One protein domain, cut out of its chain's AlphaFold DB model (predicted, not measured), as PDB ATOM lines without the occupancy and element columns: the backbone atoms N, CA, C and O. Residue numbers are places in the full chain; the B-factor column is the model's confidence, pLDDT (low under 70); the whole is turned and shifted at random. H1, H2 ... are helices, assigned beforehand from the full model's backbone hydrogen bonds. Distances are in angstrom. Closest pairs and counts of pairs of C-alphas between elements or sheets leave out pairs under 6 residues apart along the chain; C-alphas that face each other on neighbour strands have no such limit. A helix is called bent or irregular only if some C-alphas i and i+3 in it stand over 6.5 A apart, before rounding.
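AT A GLANCE: This is residues 409 to 524 of the 528 residues of an uncharacterized protein of Actinobacteria bacterium HGW-Actinobacteria-10 (UniProt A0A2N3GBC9). Little regular structure is here: a winding mass of loops with seven short helices, H2, H3 and H4 clustered on one side, H1, H5, H6 and H7 scattered. The 116 printed residues run H1 to H7, with no named strand; the class is all helix, with 45 residues in named elements. It is compact, radius of gyration of the C-alphas 14.5 A, spanning 37 by 33 by 28 A.

HOW THE PARTS SIT: Start at H1, residues 409 to 419, irregular, C-alphas 415 and 418 being 7.3 A apart. H2, residues 426 to 429, only just touches H3, residues 434 to 437, with 3 pairs of C-alphas within 8 A, closest Ala 426 and Lys 437, 7.1 A. H3 touches H4, residues 447 to 453; closest C-alphas Met 436 and Ala 453, 5.7 A. H5, residues 458 to 462, H6, residues 492 to 498, and H7, residues 516 to 522, are apart from each other and from H1 to H4. Every O i to N i+4 pair is within hydrogen-bond range in H4, H5 and H7, 4 of 7 in H1, 2 of 3 in H6; H2 and H3 are too short.

IN THESE COORDINATES: Find C-alpha 409 at (-29.846, -50.772, 8.967); H1 runs 15.0 A from there. H7 ends at C-alpha 522, (-7.872, -42.846, 10.200).

THE WHOLE: The printed part has no cut; links H5 to H6 and H6 to H7 are long. Mean pLDDT of the printed part is 70.0, with residues 472 to 498 among those under 70.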
ATOM      1  N   SER A 409     -29.305 -52.140   9.060       68.25
ATOM      2  CA  SER A 409     -29.846 -50.772   8.967       68.25
ATOM      3  C   SER A 409     -31.186 -50.635   9.699       68.25
ATOM      4  O   SER A 409     -31.297 -49.847  10.636       68.25
ATOM      5  N   THR A 410     -32.137 -51.514   9.382       68.00
ATOM      6  CA  THR A 410     -33.473 -51.588   9.998       68.00
ATOM      7  C   THR A 410     -33.465 -51.912  11.495       68.00
ATOM      8  O   THR A 410     -34.419 -51.588  12.197       68.00
ATOM      9  N   CYS A 411     -32.397 -52.522  12.023       74.88
ATOM     10  CA  CYS A 411     -32.213 -52.666  13.469       74.88
ATOM     11  C   CYS A 411     -31.762 -51.334  14.088       74.88
ATOM     12  O   CYS A 411     -32.279 -50.923  15.127       74.88
ATOM     13  N   GLN A 412     -30.806 -50.648  13.451       74.12
ATOM     14  CA  GLN A 412     -30.250 -49.396  13.970       74.12
ATOM     15  C   GLN A 412     -31.256 -48.241  13.949       74.12
ATOM     16  O   GLN A 412     -31.208 -47.417  14.856       74.12
ATOM     17  N   GLU A 413     -32.211 -48.225  13.010       70.81
ATOM     18  CA  GLU A 413     -33.334 -47.268  12.995       70.81
ATOM     19  C   GLU A 413     -34.045 -47.177  14.359       70.81
ATOM     20  O   GLU A 413     -34.306 -46.082  14.848       70.81
ATOM     21  N   CYS A 414     -34.302 -48.312  15.021       74.75
ATOM     22  CA  CYS A 414     -34.945 -48.330  16.341       74.75
ATOM     23  C   CYS A 414     -33.949 -48.244  17.509       74.75
ATOM     24  O   CYS A 414     -34.261 -47.626  18.522       74.75
ATOM     25  N   HIS A 415     -32.756 -48.844  17.391       78.94
ATOM     26  CA  HIS A 415     -31.760 -48.845  18.474       78.94
ATOM     27  C   HIS A 415     -31.002 -47.514  18.639       78.94
ATOM     28  O   HIS A 415     -30.515 -47.245  19.733       78.94
ATOM     29  N   HIS A 416     -30.918 -46.689  17.590       79.31
ATOM     30  CA  HIS A 416     -30.297 -45.359  17.625       79.31
ATOM     31  C   HIS A 416     -31.284 -44.207  17.377       79.31
ATOM     32  O   HIS A 416     -30.933 -43.065  17.656       79.31
ATOM     33  N   GLY A 417     -32.514 -44.462  16.910       75.06
ATOM     34  CA  GLY A 417     -33.490 -43.404  16.596       75.06
ATOM     35  C   GLY A 417     -33.859 -42.501  17.780       75.06
ATOM     36  O   GLY A 417     -34.141 -41.323  17.595       75.06
ATOM     37  N   SER A 418     -33.774 -42.994  19.023       73.62
ATOM     38  CA  SER A 418     -33.954 -42.151  20.217       73.62
ATOM     39  C   SER A 418     -32.824 -41.138  20.448       73.62
ATOM     40  O   SER A 418     -33.006 -40.237  21.256       73.62
ATOM     41  N   LEU A 419     -31.683 -41.297  19.768       76.25
ATOM     42  CA  LEU A 419     -30.466 -40.487  19.894       76.25
ATOM     43  C   LEU A 419     -30.178 -39.652  18.625       76.25
ATOM     44  O   LEU A 419     -29.133 -39.011  18.536       76.25
ATOM     45  N   GLU A 420     -31.072 -39.649  17.626       71.69
ATOM     46  CA  GLU A 420     -30.857 -38.973  16.327       71.69
ATOM     47  C   GLU A 420     -30.629 -37.448  16.486       71.69
ATOM     48  O   GLU A 420     -29.761 -36.853  15.845       71.69
ATOM     49  N   ASN A 421     -31.362 -36.838  17.425       77.50
ATOM     50  CA  ASN A 421     -31.306 -35.415  17.767       77.50
ATOM     51  C   ASN A 421     -30.342 -35.105  18.932       77.50
ATOM     52  O   ASN A 421     -30.169 -33.934  19.281       77.50
ATOM     53  N   ASP A 422     -29.742 -36.123  19.557       83.88
ATOM     54  CA  ASP A 422     -28.848 -35.936  20.699       83.88
ATOM     55  C   ASP A 422     -27.446 -35.499  20.265       83.88
ATOM     56  O   ASP A 422     -26.996 -35.719  19.137       83.88
ATOM     57  N   LEU A 423     -26.731 -34.854  21.193       86.44
ATOM     58  CA  LEU A 423     -25.351 -34.435  20.969       86.44
ATOM     59  C   LEU A 423     -24.446 -35.657  20.789       86.44
ATOM     60  O   LEU A 423     -24.494 -36.595  21.589       86.44
ATOM     61  N   LEU A 424     -23.569 -35.604  19.788       85.81
ATOM     62  CA  LEU A 424     -22.549 -36.623  19.560       85.81
ATOM     63  C   LEU A 424     -21.417 -36.438  20.583       85.81
ATOM     64  O   LEU A 424     -20.416 -35.783  20.299       85.81
ATOM     65  N   VAL A 425     -21.608 -36.973  21.791       88.31
ATOM     66  CA  VAL A 425     -20.692 -36.875  22.944       88.31
ATOM     67  C   VAL A 425     -20.614 -38.202  23.703       88.31
ATOM     68  O   VAL A 425     -21.532 -39.021  23.636       88.31
ATOM     69  N   ALA A 426     -19.528 -38.416  24.449       88.31
ATOM     70  CA  ALA A 426     -19.261 -39.686  25.128       88.31
ATOM     71  C   ALA A 426     -20.365 -40.068  26.130       88.31
ATOM     72  O   ALA A 426     -20.738 -41.236  26.232       88.31
ATOM     73  N   GLU A 427     -20.918 -39.082  26.832       88.56
ATOM     74  CA  GLU A 427     -21.944 -39.231  27.865       88.56
ATOM     75  C   GLU A 427     -23.219 -39.902  27.333       88.56
ATOM     76  O   GLU A 427     -23.824 -40.710  28.038       88.56
ATOM     77  N   ASN A 428     -23.586 -39.618  26.080       87.62
ATOM     78  CA  ASN A 428     -24.801 -40.131  25.444       87.62
ATOM     79  C   ASN A 428     -24.622 -41.549  24.875       87.62
ATOM     80  O   ASN A 428     -25.607 -42.251  24.657       87.62
ATOM     81  N   CYS A 429     -23.381 -41.991  24.637       87.19
ATOM     82  CA  CYS A 429     -23.106 -43.252  23.940       87.19
ATOM     83  C   CYS A 429     -22.467 -44.330  24.835       87.19
ATOM     84  O   CYS A 429     -22.795 -45.511  24.705       87.19
ATOM     85  N   VAL A 430     -21.596 -43.953  25.781       88.88
ATOM     86  CA  VAL A 430     -20.849 -44.896  26.645       88.88
ATOM     87  C   VAL A 430     -21.775 -45.745  27.527       88.88
ATOM     88  O   VAL A 430     -21.450 -46.893  27.814       88.88
ATOM     89  N   GLY A 431     -22.964 -45.243  27.885       83.50
ATOM     90  CA  GLY A 431     -23.975 -46.012  28.626       83.50
ATOM     91  C   GLY A 431     -24.500 -47.257  27.889       83.50
ATOM     92  O   GLY A 431     -24.930 -48.206  28.542       83.50
ATOM     93  N   CYS A 432     -24.421 -47.276  26.554       82.50
ATOM     94  CA  CYS A 432     -24.784 -48.417  25.703       82.50
ATOM     95  C   CYS A 432     -23.555 -49.120  25.093       82.50
ATOM     96  O   CYS A 432     -23.626 -50.297  24.734       82.50
ATOM     97  N   HIS A 433     -22.432 -48.406  24.971       87.56
ATOM     98  CA  HIS A 433     -21.198 -48.846  24.319       87.56
ATOM     99  C   HIS A 433     -19.976 -48.466  25.172       87.56
ATOM    100  O   HIS A 433     -19.242 -47.533  24.846       87.56
ATOM    101  N   GLU A 434     -19.745 -49.187  26.272       87.44
ATOM    102  CA  GLU A 434     -18.626 -48.936  27.200       87.44
ATOM    103  C   GLU A 434     -17.254 -48.982  26.484       87.44
ATOM    104  O   GLU A 434     -16.314 -48.320  26.920       87.44
ATOM    105  N   GLU A 435     -17.126 -49.662  25.335       86.06
ATOM    106  CA  GLU A 435     -15.919 -49.612  24.497       86.06
ATOM    107  C   GLU A 435     -15.573 -48.196  23.995       86.06
ATOM    108  O   GLU A 435     -14.389 -47.876  23.863       86.06
ATOM    109  N   MET A 436     -16.566 -47.324  23.765       85.38
ATOM    110  CA  MET A 436     -16.365 -45.936  23.305       85.38
ATOM    111  C   MET A 436     -15.628 -45.045  24.317       85.38
ATOM    112  O   MET A 436     -15.185 -43.952  23.977       85.38
ATOM    113  N   LYS A 437     -15.463 -45.522  25.552       86.69
ATOM    114  CA  LYS A 437     -14.721 -44.882  26.648       86.69
ATOM    115  C   LYS A 437     -13.197 -45.009  26.507       86.69
ATOM    116  O   LYS A 437     -12.456 -44.498  27.344       86.69
ATOM    117  N   THR A 438     -12.725 -45.751  25.504       83.81
ATOM    118  CA  THR A 438     -11.302 -46.058  25.311       83.81
ATOM    119  C   THR A 438     -10.553 -44.872  24.696       83.81
ATOM    120  O   THR A 438     -10.870 -44.447  23.589       83.81
ATOM    121  N   ASP A 439      -9.509 -44.396  25.376       79.69
ATOM    122  CA  ASP A 439      -8.574 -43.379  24.878       79.69
ATOM    123  C   ASP A 439      -7.190 -44.016  24.603       79.69
ATOM    124  O   ASP A 439      -6.673 -44.716  25.480       79.69
ATOM    125  N   PRO A 440      -6.574 -43.831  23.414       81.44
ATOM    126  CA  PRO A 440      -7.117 -43.152  22.239       81.44
ATOM    127  C   PRO A 440      -8.242 -43.963  21.565       81.44
ATOM    128  O   PRO A 440      -8.121 -45.191  21.479       81.44
ATOM    129  N   PRO A 441      -9.271 -43.306  20.986       77.69
ATOM    130  CA  PRO A 441     -10.377 -43.978  20.297       77.69
ATOM    131  C   PRO A 441      -9.978 -44.929  19.159       77.69
ATOM    132  O   PRO A 441     -10.726 -45.851  18.849       77.69
ATOM    133  N   THR A 442      -8.788 -44.779  18.560       78.19
ATOM    134  CA  THR A 442      -8.291 -45.726  17.538       78.19
ATOM    135  C   THR A 442      -7.993 -47.124  18.097       78.19
ATOM    136  O   THR A 442      -7.881 -48.084  17.339       78.19
ATOM    137  N   SER A 443      -7.953 -47.280  19.425       82.00
ATOM    138  CA  SER A 443      -7.839 -48.578  20.109       82.00
ATOM    139  C   SER A 443      -9.140 -49.401  20.082       82.00
ATOM    140  O   SER A 443      -9.139 -50.574  20.472       82.00
ATOM    141  N   ILE A 444     -10.264 -48.806  19.665       81.75
ATOM    142  CA  ILE A 444     -11.583 -49.448  19.648       81.75
ATOM    143  C   ILE A 444     -11.678 -50.399  18.446       81.75
ATOM    144  O   ILE A 444     -11.604 -49.995  17.291       81.75
ATOM    145  N   LYS A 445     -11.879 -51.695  18.715       78.88
ATOM    146  CA  LYS A 445     -11.863 -52.755  17.683       78.88
ATOM    147  C   LYS A 445     -13.047 -52.734  16.714       78.88
ATOM    148  O   LYS A 445     -12.963 -53.342  15.649       78.88
ATOM    149  N   ASN A 446     -14.161 -52.116  17.097       78.00
ATOM    150  CA  ASN A 446     -15.319 -51.944  16.228       78.00
ATOM    151  C   ASN A 446     -15.199 -50.587  15.525       78.00
ATOM    152  O   ASN A 446     -15.295 -49.551  16.179       78.00
ATOM    153  N   ILE A 447     -14.987 -50.614  14.208       70.62
ATOM    154  CA  ILE A 447     -14.656 -49.433  13.399       70.62
ATOM    155  C   ILE A 447     -15.721 -48.338  13.553       70.62
ATOM    156  O   ILE A 447     -15.370 -47.200  13.835       70.62
ATOM    157  N   SER A 448     -17.011 -48.678  13.489       73.31
ATOM    158  CA  SER A 448     -18.090 -47.688  13.623       73.31
ATOM    159  C   SER A 448     -18.171 -47.073  15.030       73.31
ATOM    160  O   SER A 448     -18.517 -45.904  15.172       73.31
ATOM    161  N   LEU A 449     -17.801 -47.821  16.081       82.06
ATOM    162  CA  LEU A 449     -17.713 -47.263  17.439       82.06
ATOM    163  C   LEU A 449     -16.489 -46.343  17.591       82.06
ATOM    164  O   LEU A 449     -16.584 -45.306  18.244       82.06
ATOM    165  N   ALA A 450     -15.362 -46.693  16.958       83.12
ATOM    166  CA  ALA A 450     -14.169 -45.848  16.897       83.12
ATOM    167  C   ALA A 450     -14.446 -44.528  16.154       83.12
ATOM    168  O   ALA A 450     -14.023 -43.461  16.600       83.12
ATOM    169  N   GLU A 451     -15.194 -44.594  15.047       78.56
ATOM    170  CA  GLU A 451     -15.559 -43.437  14.228       78.56
ATOM    171  C   GLU A 451     -16.488 -42.460  14.954       78.56
ATOM    172  O   GLU A 451     -16.274 -41.257  14.850       78.56
ATOM    173  N   HIS A 452     -17.457 -42.915  15.751       84.00
ATOM    174  CA  HIS A 452     -18.215 -41.991  16.606       84.00
ATOM    175  C   HIS A 452     -17.323 -41.390  17.709       84.00
ATOM    176  O   HIS A 452     -17.336 -40.177  17.926       84.00
ATOM    177  N   ALA A 453     -16.474 -42.207  18.343       85.88
ATOM    178  CA  ALA A 453     -15.651 -41.775  19.471       85.88
ATOM    179  C   ALA A 453     -14.566 -40.735  19.115       85.88
ATOM    180  O   ALA A 453     -14.276 -39.857  19.929       85.88
ATOM    181  N   VAL A 454     -14.005 -40.741  17.895       82.19
ATOM    182  CA  VAL A 454     -13.096 -39.655  17.452       82.19
ATOM    183  C   VAL A 454     -13.802 -38.303  17.260       82.19
ATOM    184  O   VAL A 454     -13.128 -37.267  17.262       82.19
ATOM    185  N   HIS A 455     -15.134 -38.288  17.121       82.94
ATOM    186  CA  HIS A 455     -15.916 -37.079  16.853       82.94
ATOM    187  C   HIS A 455     -16.556 -36.435  18.096       82.94
ATOM    188  O   HIS A 455     -17.006 -35.295  17.996       82.94
ATOM    189  N   PHE A 456     -16.520 -37.066  19.279       87.00
ATOM    190  CA  PHE A 456     -17.128 -36.510  20.505       87.00
ATOM    191  C   PHE A 456     -16.648 -35.089  20.868       87.00
ATOM    192  O   PHE A 456     -17.406 -34.268  21.379       87.00
ATOM    193  N   ASN A 457     -15.397 -34.763  20.530       80.19
ATOM    194  CA  ASN A 457     -14.791 -33.451  20.788       80.19
ATOM    195  C   ASN A 457     -14.923 -32.465  19.603       80.19
ATOM    196  O   ASN A 457     -14.214 -31.457  19.553       80.19
ATOM    197  N   VAL A 458     -15.779 -32.736  18.607       76.56
ATOM    198  CA  VAL A 458     -15.985 -31.835  17.453       76.56
ATOM    199  C   VAL A 458     -16.671 -30.540  17.873       76.56
ATOM    200  O   VAL A 458     -16.198 -29.475  17.476       76.56
ATOM    201  N   GLN A 459     -17.721 -30.602  18.702       75.94
ATOM    202  CA  GLN A 459     -18.495 -29.418  19.110       75.94
ATOM    203  C   GLN A 459     -17.620 -28.295  19.702       75.94
ATOM    204  O   GLN A 459     -17.768 -27.129  19.326       75.94
ATOM    205  N   GLU A 460     -16.635 -28.649  20.537       77.81
ATOM    206  CA  GLU A 460     -15.679 -27.706  21.134       77.81
ATOM    207  C   GLU A 460     -14.804 -27.014  20.078       77.81
ATOM    208  O   GLU A 460     -14.500 -25.826  20.190       77.81
ATOM    209  N   ARG A 461     -14.416 -27.749  19.027       69.38
ATOM    210  CA  ARG A 461     -13.561 -27.260  17.935       69.38
ATOM    211  C   ARG A 461     -14.323 -26.370  16.955       69.38
ATOM    212  O   ARG A 461     -13.748 -25.418  16.431       69.38
ATOM    213  N   VAL A 462     -15.598 -26.673  16.685       67.75
ATOM    214  CA  VAL A 462     -16.417 -25.923  15.712       67.75
ATOM    215  C   VAL A 462     -17.210 -24.768  16.324       67.75
ATOM    216  O   VAL A 462     -17.695 -23.918  15.576       67.75
ATOM    217  N   GLY A 463     -17.341 -24.716  17.654       72.69
ATOM    218  CA  GLY A 463     -18.063 -23.658  18.368       72.69
ATOM    219  C   GLY A 463     -19.586 -23.711  18.196       72.69
ATOM    220  O   GLY A 463     -20.246 -22.677  18.286       72.69
ATOM    221  N   ARG A 464     -20.144 -24.896  17.918       77.88
ATOM    222  CA  ARG A 464     -21.591 -25.149  17.833       77.88
ATOM    223  C   ARG A 464     -21.937 -26.527  18.391       77.88
ATOM    224  O   ARG A 464     -21.082 -27.407  18.409       77.88
ATOM    225  N   LEU A 465     -23.204 -26.716  18.756       80.38
ATOM    226  CA  LEU A 465     -23.766 -28.045  18.997       80.38
ATOM    227  C   LEU A 465     -23.603 -28.918  17.740       80.38
ATOM    228  O   LEU A 465     -23.703 -28.409  16.617       80.38
ATOM    229  N   TYR A 466     -23.337 -30.205  17.947       80.00
ATOM    230  CA  TYR A 466     -23.084 -31.195  16.901       80.00
ATOM    231  C   TYR A 466     -23.849 -32.475  17.252       80.00
ATOM    232  O   TYR A 466     -23.675 -33.002  18.352       80.00
ATOM    233  N   VAL A 467     -24.735 -32.914  16.360       82.06
ATOM    234  CA  VAL A 467     -25.706 -34.002  16.595       82.06
ATOM    235  C   VAL A 467     -25.515 -35.132  15.588       82.06
ATOM    236  O   VAL A 467     -24.844 -34.947  14.575       82.06
ATOM    237  N   CYS A 468     -26.109 -36.300  15.833       76.50
ATOM    238  CA  CYS A 468     -25.995 -37.445  14.921       76.50
ATOM    239  C   CYS A 468     -26.427 -37.086  13.482       76.50
ATOM    240  O   CYS A 468     -25.719 -37.412  12.527       76.50
ATOM    241  N   ASP A 469     -27.513 -36.327  13.320       73.88
ATOM    242  CA  ASP A 469     -28.019 -35.852  12.023       73.88
ATOM    243  C   ASP A 469     -27.037 -34.989  11.201       73.88
ATOM    244  O   ASP A 469     -27.148 -34.954   9.975       73.88
ATOM    245  N   ASP A 470     -26.025 -34.360  11.819       72.69
ATOM    246  CA  ASP A 470     -24.956 -33.660  11.078       72.69
ATOM    247  C   ASP A 470     -24.117 -34.615  10.204       72.69
ATOM    248  O   ASP A 470     -23.485 -34.180   9.240       72.69
ATOM    249  N   CYS A 471     -24.120 -35.911  10.535       72.38
ATOM    250  CA  CYS A 471     -23.478 -36.987   9.781       72.38
ATOM    251  C   CYS A 471     -24.502 -37.922   9.114       72.38
ATOM    252  O   CYS A 471     -24.272 -38.412   8.010       72.38
ATOM    253  N   HIS A 472     -25.640 -38.182   9.765       68.88
ATOM    254  CA  HIS A 472     -26.603 -39.225   9.395       68.88
ATOM    255  C   HIS A 472     -27.715 -38.761   8.433       68.88
ATOM    256  O   HIS A 472     -28.812 -39.313   8.430       68.88
ATOM    257  N   ILE A 473     -27.397 -37.830   7.524       57.22
ATOM    258  CA  ILE A 473     -28.304 -37.185   6.543       57.22
ATOM    259  C   ILE A 473     -29.156 -38.186   5.715       57.22
ATOM    260  O   ILE A 473     -30.211 -37.836   5.194       57.22
ATOM    261  N   GLY A 474     -28.716 -39.443   5.577       52.88
ATOM    262  CA  GLY A 474     -29.457 -40.508   4.884       52.88
ATOM    263  C   GLY A 474     -30.525 -41.246   5.709       52.88
ATOM    264  O   GLY A 474     -31.283 -42.019   5.125       52.88
ATOM    265  N   PHE A 475     -30.586 -41.046   7.030       50.28
ATOM    266  CA  PHE A 475     -31.559 -41.704   7.914       50.28
ATOM    267  C   PHE A 475     -32.836 -40.875   8.109       50.28
ATOM    268  O   PHE A 475     -33.918 -41.454   8.232       50.28
ATOM    269  N   THR A 476     -32.753 -39.541   8.078       41.12
ATOM    270  CA  THR A 476     -33.900 -38.680   8.391       41.12
ATOM    271  C   THR A 476     -34.688 -38.212   7.157       41.12
ATOM    272  O   THR A 476     -34.188 -37.633   6.194       41.12
ATOM    273  N   VAL A 477     -36.000 -38.471   7.209       39.66
ATOM    274  CA  VAL A 477     -37.109 -37.930   6.385       39.66
ATOM    275  C   VAL A 477     -37.104 -38.107   4.847       39.66
ATOM    276  O   VAL A 477     -38.179 -38.006   4.250       39.66
ATOM    277  N   ALA A 478     -35.988 -38.409   4.173       35.62
ATOM    278  CA  ALA A 478     -35.914 -38.471   2.702       35.62
ATOM    279  C   ALA A 478     -35.617 -39.885   2.151       35.62
ATOM    280  O   ALA A 478     -34.481 -40.350   2.140       35.62
ATOM    281  N   ARG A 479     -36.639 -40.565   1.604       37.38
ATOM    282  CA  ARG A 479     -36.534 -41.927   1.028       37.38
ATOM    283  C   ARG A 479     -35.706 -42.001  -0.271       37.38
ATOM    284  O   ARG A 479     -36.267 -42.153  -1.355       37.38
ATOM    285  N   VAL A 480     -34.377 -41.985  -0.161       36.56
ATOM    286  CA  VAL A 480     -33.442 -42.374  -1.240       36.56
ATOM    287  C   VAL A 480     -32.386 -43.345  -0.697       36.56
ATOM    288  O   VAL A 480     -31.186 -43.081  -0.724       36.56
ATOM    289  N   MET A 481     -32.837 -44.499  -0.196       41.31
ATOM    290  CA  MET A 481     -31.942 -45.598   0.176       41.31
ATOM    291  C   MET A 481     -31.202 -46.129  -1.061       41.31
ATOM    292  O   MET A 481     -31.802 -46.760  -1.934       41.31
ATOM    293  N   GLN A 482     -29.884 -45.929  -1.105       39.28
ATOM    294  CA  GLN A 482     -28.999 -46.870  -1.792       39.28
ATOM    295  C   GLN A 482     -28.919 -48.149  -0.939       39.28
ATOM    296  O   GLN A 482     -28.789 -48.029   0.280       39.28
ATOM    297  N   PRO A 483     -29.001 -49.364  -1.515       37.38
ATOM    298  CA  PRO A 483     -28.956 -50.590  -0.722       37.38
ATOM    299  C   PRO A 483     -27.634 -50.730   0.044       37.38
ATOM    300  O   PRO A 483     -26.564 -50.795  -0.565       37.38
ATOM    301  N   ALA A 484     -27.704 -50.848   1.376       38.97
ATOM    302  CA  ALA A 484     -26.527 -50.991   2.245       38.97
ATOM    303  C   ALA A 484     -25.668 -52.229   1.906       38.97
ATOM    304  O   ALA A 484     -24.468 -52.265   2.183       38.97
ATOM    305  N   SER A 485     -26.264 -53.211   1.225       40.00
ATOM    306  CA  SER A 485     -25.607 -54.401   0.680       40.00
ATOM    307  C   SER A 485     -24.563 -54.138  -0.417       40.00
ATOM    308  O   SER A 485     -23.830 -55.066  -0.753       40.00
ATOM    309  N   GLN A 486     -24.474 -52.925  -0.986       39.75
ATOM    310  CA  GLN A 486     -23.502 -52.613  -2.047       39.75
ATOM    311  C   GLN A 486     -22.211 -51.935  -1.582       39.75
ATOM    312  O   GLN A 486     -21.207 -52.070  -2.280       39.75
ATOM    313  N   THR A 487     -22.199 -51.210  -0.458       40.56
ATOM    314  CA  THR A 487     -20.987 -50.491  -0.024       40.56
ATOM    315  C   THR A 487     -20.209 -51.248   1.043       40.56
ATOM    316  O   THR A 487     -19.013 -51.454   0.868       40.56
ATOM    317  N   GLN A 488     -20.859 -51.632   2.152       40.34
ATOM    318  CA  GLN A 488     -20.191 -52.092   3.387       40.34
ATOM    319  C   GLN A 488     -19.035 -51.158   3.828       40.34
ATOM    320  O   GLN A 488     -18.078 -51.564   4.480       40.34
ATOM    321  N   ALA A 489     -19.133 -49.893   3.423       39.97
ATOM    322  CA  ALA A 489     -18.105 -48.871   3.491       39.97
ATOM    323  C   ALA A 489     -18.793 -47.516   3.648       39.97
ATOM    324  O   ALA A 489     -19.889 -47.297   3.117       39.97
ATOM    325  N   HIS A 490     -18.146 -46.629   4.393       52.66
ATOM    326  CA  HIS A 490     -18.707 -45.345   4.795       52.66
ATOM    327  C   HIS A 490     -18.892 -44.458   3.562       52.66
ATOM    328  O   HIS A 490     -18.067 -44.481   2.644       52.66
ATOM    329  N   ASP A 491     -19.974 -43.679   3.510       56.88
ATOM    330  CA  ASP A 491     -20.165 -42.731   2.416       56.88
ATOM    331  C   ASP A 491     -19.246 -41.524   2.629       56.88
ATOM    332  O   ASP A 491     -19.636 -40.497   3.180       56.88
ATOM    333  N   LEU A 492     -17.991 -41.674   2.191       58.84
ATOM    334  CA  LEU A 492     -16.903 -40.713   2.397       58.84
ATOM    335  C   LEU A 492     -17.219 -39.302   1.870       58.84
ATOM    336  O   LEU A 492     -16.523 -38.354   2.230       58.84
ATOM    337  N   ARG A 493     -18.271 -39.137   1.055       61.09
ATOM    338  CA  ARG A 493     -18.805 -37.827   0.656       61.09
ATOM    339  C   ARG A 493     -19.232 -37.008   1.878       61.09
ATOM    340  O   ARG A 493     -18.801 -35.868   1.996       61.09
ATOM    341  N   LEU A 494     -19.961 -37.630   2.810       59.72
ATOM    342  CA  LEU A 494     -20.405 -37.021   4.072       59.72
ATOM    343  C   LEU A 494     -19.206 -36.613   4.939       59.72
ATOM    344  O   LEU A 494     -19.194 -35.545   5.545       59.72
ATOM    345  N   CYS A 495     -18.143 -37.427   4.944       66.81
ATOM    346  CA  CYS A 495     -16.904 -37.076   5.632       66.81
ATOM    347  C   CYS A 495     -16.293 -35.794   5.043       66.81
ATOM    348  O   CYS A 495     -15.918 -34.900   5.800       66.81
ATOM    349  N   TYR A 496     -16.218 -35.672   3.710       69.75
ATOM    350  CA  TYR A 496     -15.649 -34.497   3.037       69.75
ATOM    351  C   TYR A 496     -16.450 -33.203   3.231       69.75
ATOM    352  O   TYR A 496     -15.860 -32.131   3.113       69.75
ATOM    353  N   ASP A 497     -17.735 -33.264   3.597       65.06
ATOM    354  CA  ASP A 497     -18.508 -32.062   3.940       65.06
ATOM    355  C   ASP A 497     -17.943 -31.342   5.184       65.06
ATOM    356  O   ASP A 497     -18.026 -30.113   5.276       65.06
ATOM    357  N   CYS A 498     -17.261 -32.070   6.080       66.56
ATOM    358  CA  CYS A 498     -16.515 -31.519   7.219       66.56
ATOM    359  C   CYS A 498     -14.982 -31.539   7.024       66.56
ATOM    360  O   CYS A 498     -14.280 -30.597   7.401       66.56
ATOM    361  N   HIS A 499     -14.428 -32.600   6.436       74.31
ATOM    362  CA  HIS A 499     -12.986 -32.852   6.382       74.31
ATOM    363  C   HIS A 499     -12.275 -32.079   5.264       74.31
ATOM    364  O   HIS A 499     -12.309 -32.448   4.090       74.31
ATOM    365  N   GLY A 500     -11.596 -30.998   5.661       70.25
ATOM    366  CA  GLY A 500     -10.973 -30.015   4.772       70.25
ATOM    367  C   GLY A 500     -11.805 -28.757   4.524       70.25
ATOM    368  O   GLY A 500     -11.272 -27.780   3.999       70.25
ATOM    369  N   ASN A 501     -13.081 -28.754   4.913       72.62
ATOM    370  CA  ASN A 501     -14.003 -27.660   4.619       72.62
ATOM    371  C   ASN A 501     -13.961 -26.534   5.659       72.62
ATOM    372  O   ASN A 501     -13.699 -26.739   6.847       72.62
ATOM    373  N   LEU A 502     -14.261 -25.318   5.196       68.81
ATOM    374  CA  LEU A 502     -14.405 -24.130   6.034       68.81
ATOM    375  C   LEU A 502     -15.825 -24.039   6.599       68.81
ATOM    376  O   LEU A 502     -16.796 -23.996   5.846       68.81
ATOM    377  N   ASN A 503     -15.934 -23.901   7.919       61.56
ATOM    378  CA  ASN A 503     -17.176 -23.574   8.610       61.56
ATOM    379  C   ASN A 503     -17.733 -22.238   8.065       61.56
ATOM    380  O   ASN A 503     -17.063 -21.203   8.189       61.56
ATOM    381  N   PRO A 504     -18.951 -22.208   7.483       58.31
ATOM    382  CA  PRO A 504     -19.486 -20.997   6.863       58.31
ATOM    383  C   PRO A 504     -19.678 -19.821   7.827       58.31
ATOM    384  O   PRO A 504     -19.633 -18.674   7.374       58.31
ATOM    385  N   ALA A 505     -19.863 -20.078   9.126       58.16
ATOM    386  CA  ALA A 505     -20.066 -19.057  10.151       58.16
ATOM    387  C   ALA A 505     -18.743 -18.588  10.782       58.16
ATOM    388  O   ALA A 505     -18.459 -17.392  10.771       58.16
ATOM    389  N   THR A 506     -17.911 -19.509  11.285       67.94
ATOM    390  CA  THR A 506     -16.673 -19.159  12.017       67.94
ATOM    391  C   THR A 506     -15.465 -18.906  11.113       67.94
ATOM    392  O   THR A 506     -14.474 -18.342  11.568       67.94
ATOM    393  N   LYS A 507     -15.531 -19.309   9.833       73.25
ATOM    394  CA  LYS A 507     -14.431 -19.269   8.845       73.25
ATOM    395  C   LYS A 507     -13.186 -20.088   9.227       73.25
ATOM    396  O   LYS A 507     -12.148 -19.947   8.587       73.25
ATOM    397  N   LEU A 508     -13.293 -20.963  10.227       69.62
ATOM    398  CA  LEU A 508     -12.267 -21.944  10.589       69.62
ATOM    399  C   LEU A 508     -12.451 -23.237   9.781       69.62
ATOM    400  O   LEU A 508     -13.564 -23.554   9.366       69.62
ATOM    401  N   ILE A 509     -11.376 -23.999   9.572       67.31
ATOM    402  CA  ILE A 509     -11.466 -25.350   8.998       67.31
ATOM    403  C   ILE A 509     -12.093 -26.277  10.049       67.31
ATOM    404  O   ILE A 509     -11.638 -26.288  11.191       67.31
ATOM    405  N   ILE A 510     -13.123 -27.042   9.672       64.31
ATOM    406  CA  ILE A 510     -13.884 -27.916  10.585       64.31
ATOM    407  C   ILE A 510     -13.010 -29.074  11.090       64.31
ATOM    408  O   ILE A 510     -12.888 -29.280  12.296       64.31
ATOM    409  N   ALA A 511     -12.350 -29.787  10.173       70.00
ATOM    410  CA  ALA A 511     -11.321 -30.773  10.490       70.00
ATOM    411  C   ALA A 511     -10.142 -30.660   9.497       70.00
ATOM    412  O   ALA A 511     -10.375 -30.503   8.297       70.00
ATOM    413  N   PRO A 512      -8.877 -30.725   9.959       68.19
ATOM    414  CA  PRO A 512      -7.710 -30.249   9.201       68.19
ATOM    415  C   PRO A 512      -7.216 -31.185   8.087       68.19
ATOM    416  O   PRO A 512      -6.287 -30.830   7.366       68.19
ATOM    417  N   TYR A 513      -7.792 -32.380   7.959       78.12
ATOM    418  CA  TYR A 513      -7.385 -33.394   6.985       78.12
ATOM    419  C   TYR A 513      -8.428 -33.473   5.877       78.12
ATOM    420  O   TYR A 513      -9.610 -33.583   6.190       78.12
ATOM    421  N   SER A 514      -8.004 -33.428   4.614       74.25
ATOM    422  CA  SER A 514      -8.886 -33.424   3.442       74.25
ATOM    423  C   SER A 514      -8.510 -34.530   2.455       74.25
ATOM    424  O   SER A 514      -7.365 -34.989   2.427       74.25
ATOM    425  N   GLY A 515      -9.470 -34.974   1.639       70.62
ATOM    426  CA  GLY A 515      -9.226 -35.974   0.596       70.62
ATOM    427  C   GLY A 515      -8.507 -37.222   1.121       70.62
ATOM    428  O   GLY A 515      -8.910 -37.821   2.114       70.62
ATOM    429  N   SER A 516      -7.400 -37.596   0.477       68.06
ATOM    430  CA  SER A 516      -6.606 -38.771   0.853       68.06
ATOM    431  C   SER A 516      -5.842 -38.636   2.176       68.06
ATOM    432  O   SER A 516      -5.466 -39.664   2.742       68.06
ATOM    433  N   ASP A 517      -5.641 -37.427   2.712       71.75
ATOM    434  CA  ASP A 517      -5.006 -37.256   4.023       71.75
ATOM    435  C   ASP A 517      -5.944 -37.649   5.170       71.75
ATOM    436  O   ASP A 517      -5.459 -38.120   6.195       71.75
ATOM    437  N   LEU A 518      -7.271 -37.566   4.994       73.56
ATOM    438  CA  LEU A 518      -8.223 -38.162   5.941       73.56
ATOM    439  C   LEU A 518      -7.978 -39.673   6.065       73.56
ATOM    440  O   LEU A 518      -7.744 -40.180   7.163       73.56
ATOM    441  N   CYS A 519      -7.929 -40.373   4.927       65.56
ATOM    442  CA  CYS A 519      -7.689 -41.815   4.874       65.56
ATOM    443  C   CYS A 519      -6.368 -42.197   5.563       65.56
ATOM    444  O   CYS A 519      -6.314 -43.171   6.309       65.56
ATOM    445  N   ARG A 520      -5.305 -41.399   5.366       70.19
ATOM    446  CA  ARG A 520      -3.998 -41.607   6.014       70.19
ATOM    447  C   ARG A 520      -4.020 -41.430   7.530       70.19
ATOM    448  O   ARG A 520      -3.166 -42.002   8.196       70.19
ATOM    449  N   GLN A 521      -4.929 -40.624   8.079       69.56
ATOM    450  CA  GLN A 521      -4.997 -40.365   9.522       69.56
ATOM    451  C   GLN A 521      -5.852 -41.420  10.230       69.56
ATOM    452  O   GLN A 521      -5.412 -41.952  11.246       69.56
ATOM    453  N   CYS A 522      -7.007 -41.786   9.663       63.47
ATOM    454  CA  CYS A 522      -7.872 -42.846  10.200       63.47
ATOM    455  C   CYS A 522      -7.253 -44.250  10.082       63.47
ATOM    456  O   CYS A 522      -7.572 -45.127  10.879       63.47
ATOM    457  N   HIS A 523      -6.348 -44.470   9.124       64.12
ATOM    458  CA  HIS A 523      -5.657 -45.750   8.935       64.12
ATOM    459  C   HIS A 523      -4.193 -45.748   9.398       64.12
ATOM    460  O   HIS A 523      -3.434 -46.611   8.976       64.12
ATOM    461  N   LYS A 524      -3.789 -44.832  10.291       61.75
ATOM    462  CA  LYS A 524      -2.430 -44.808  10.882       61.75
ATOM    463  C   LYS A 524      -1.999 -46.128  11.520       61.75
ATOM    464  O   LYS A 524      -0.825 -46.482  11.448       61.75
TER     465      LYS A 524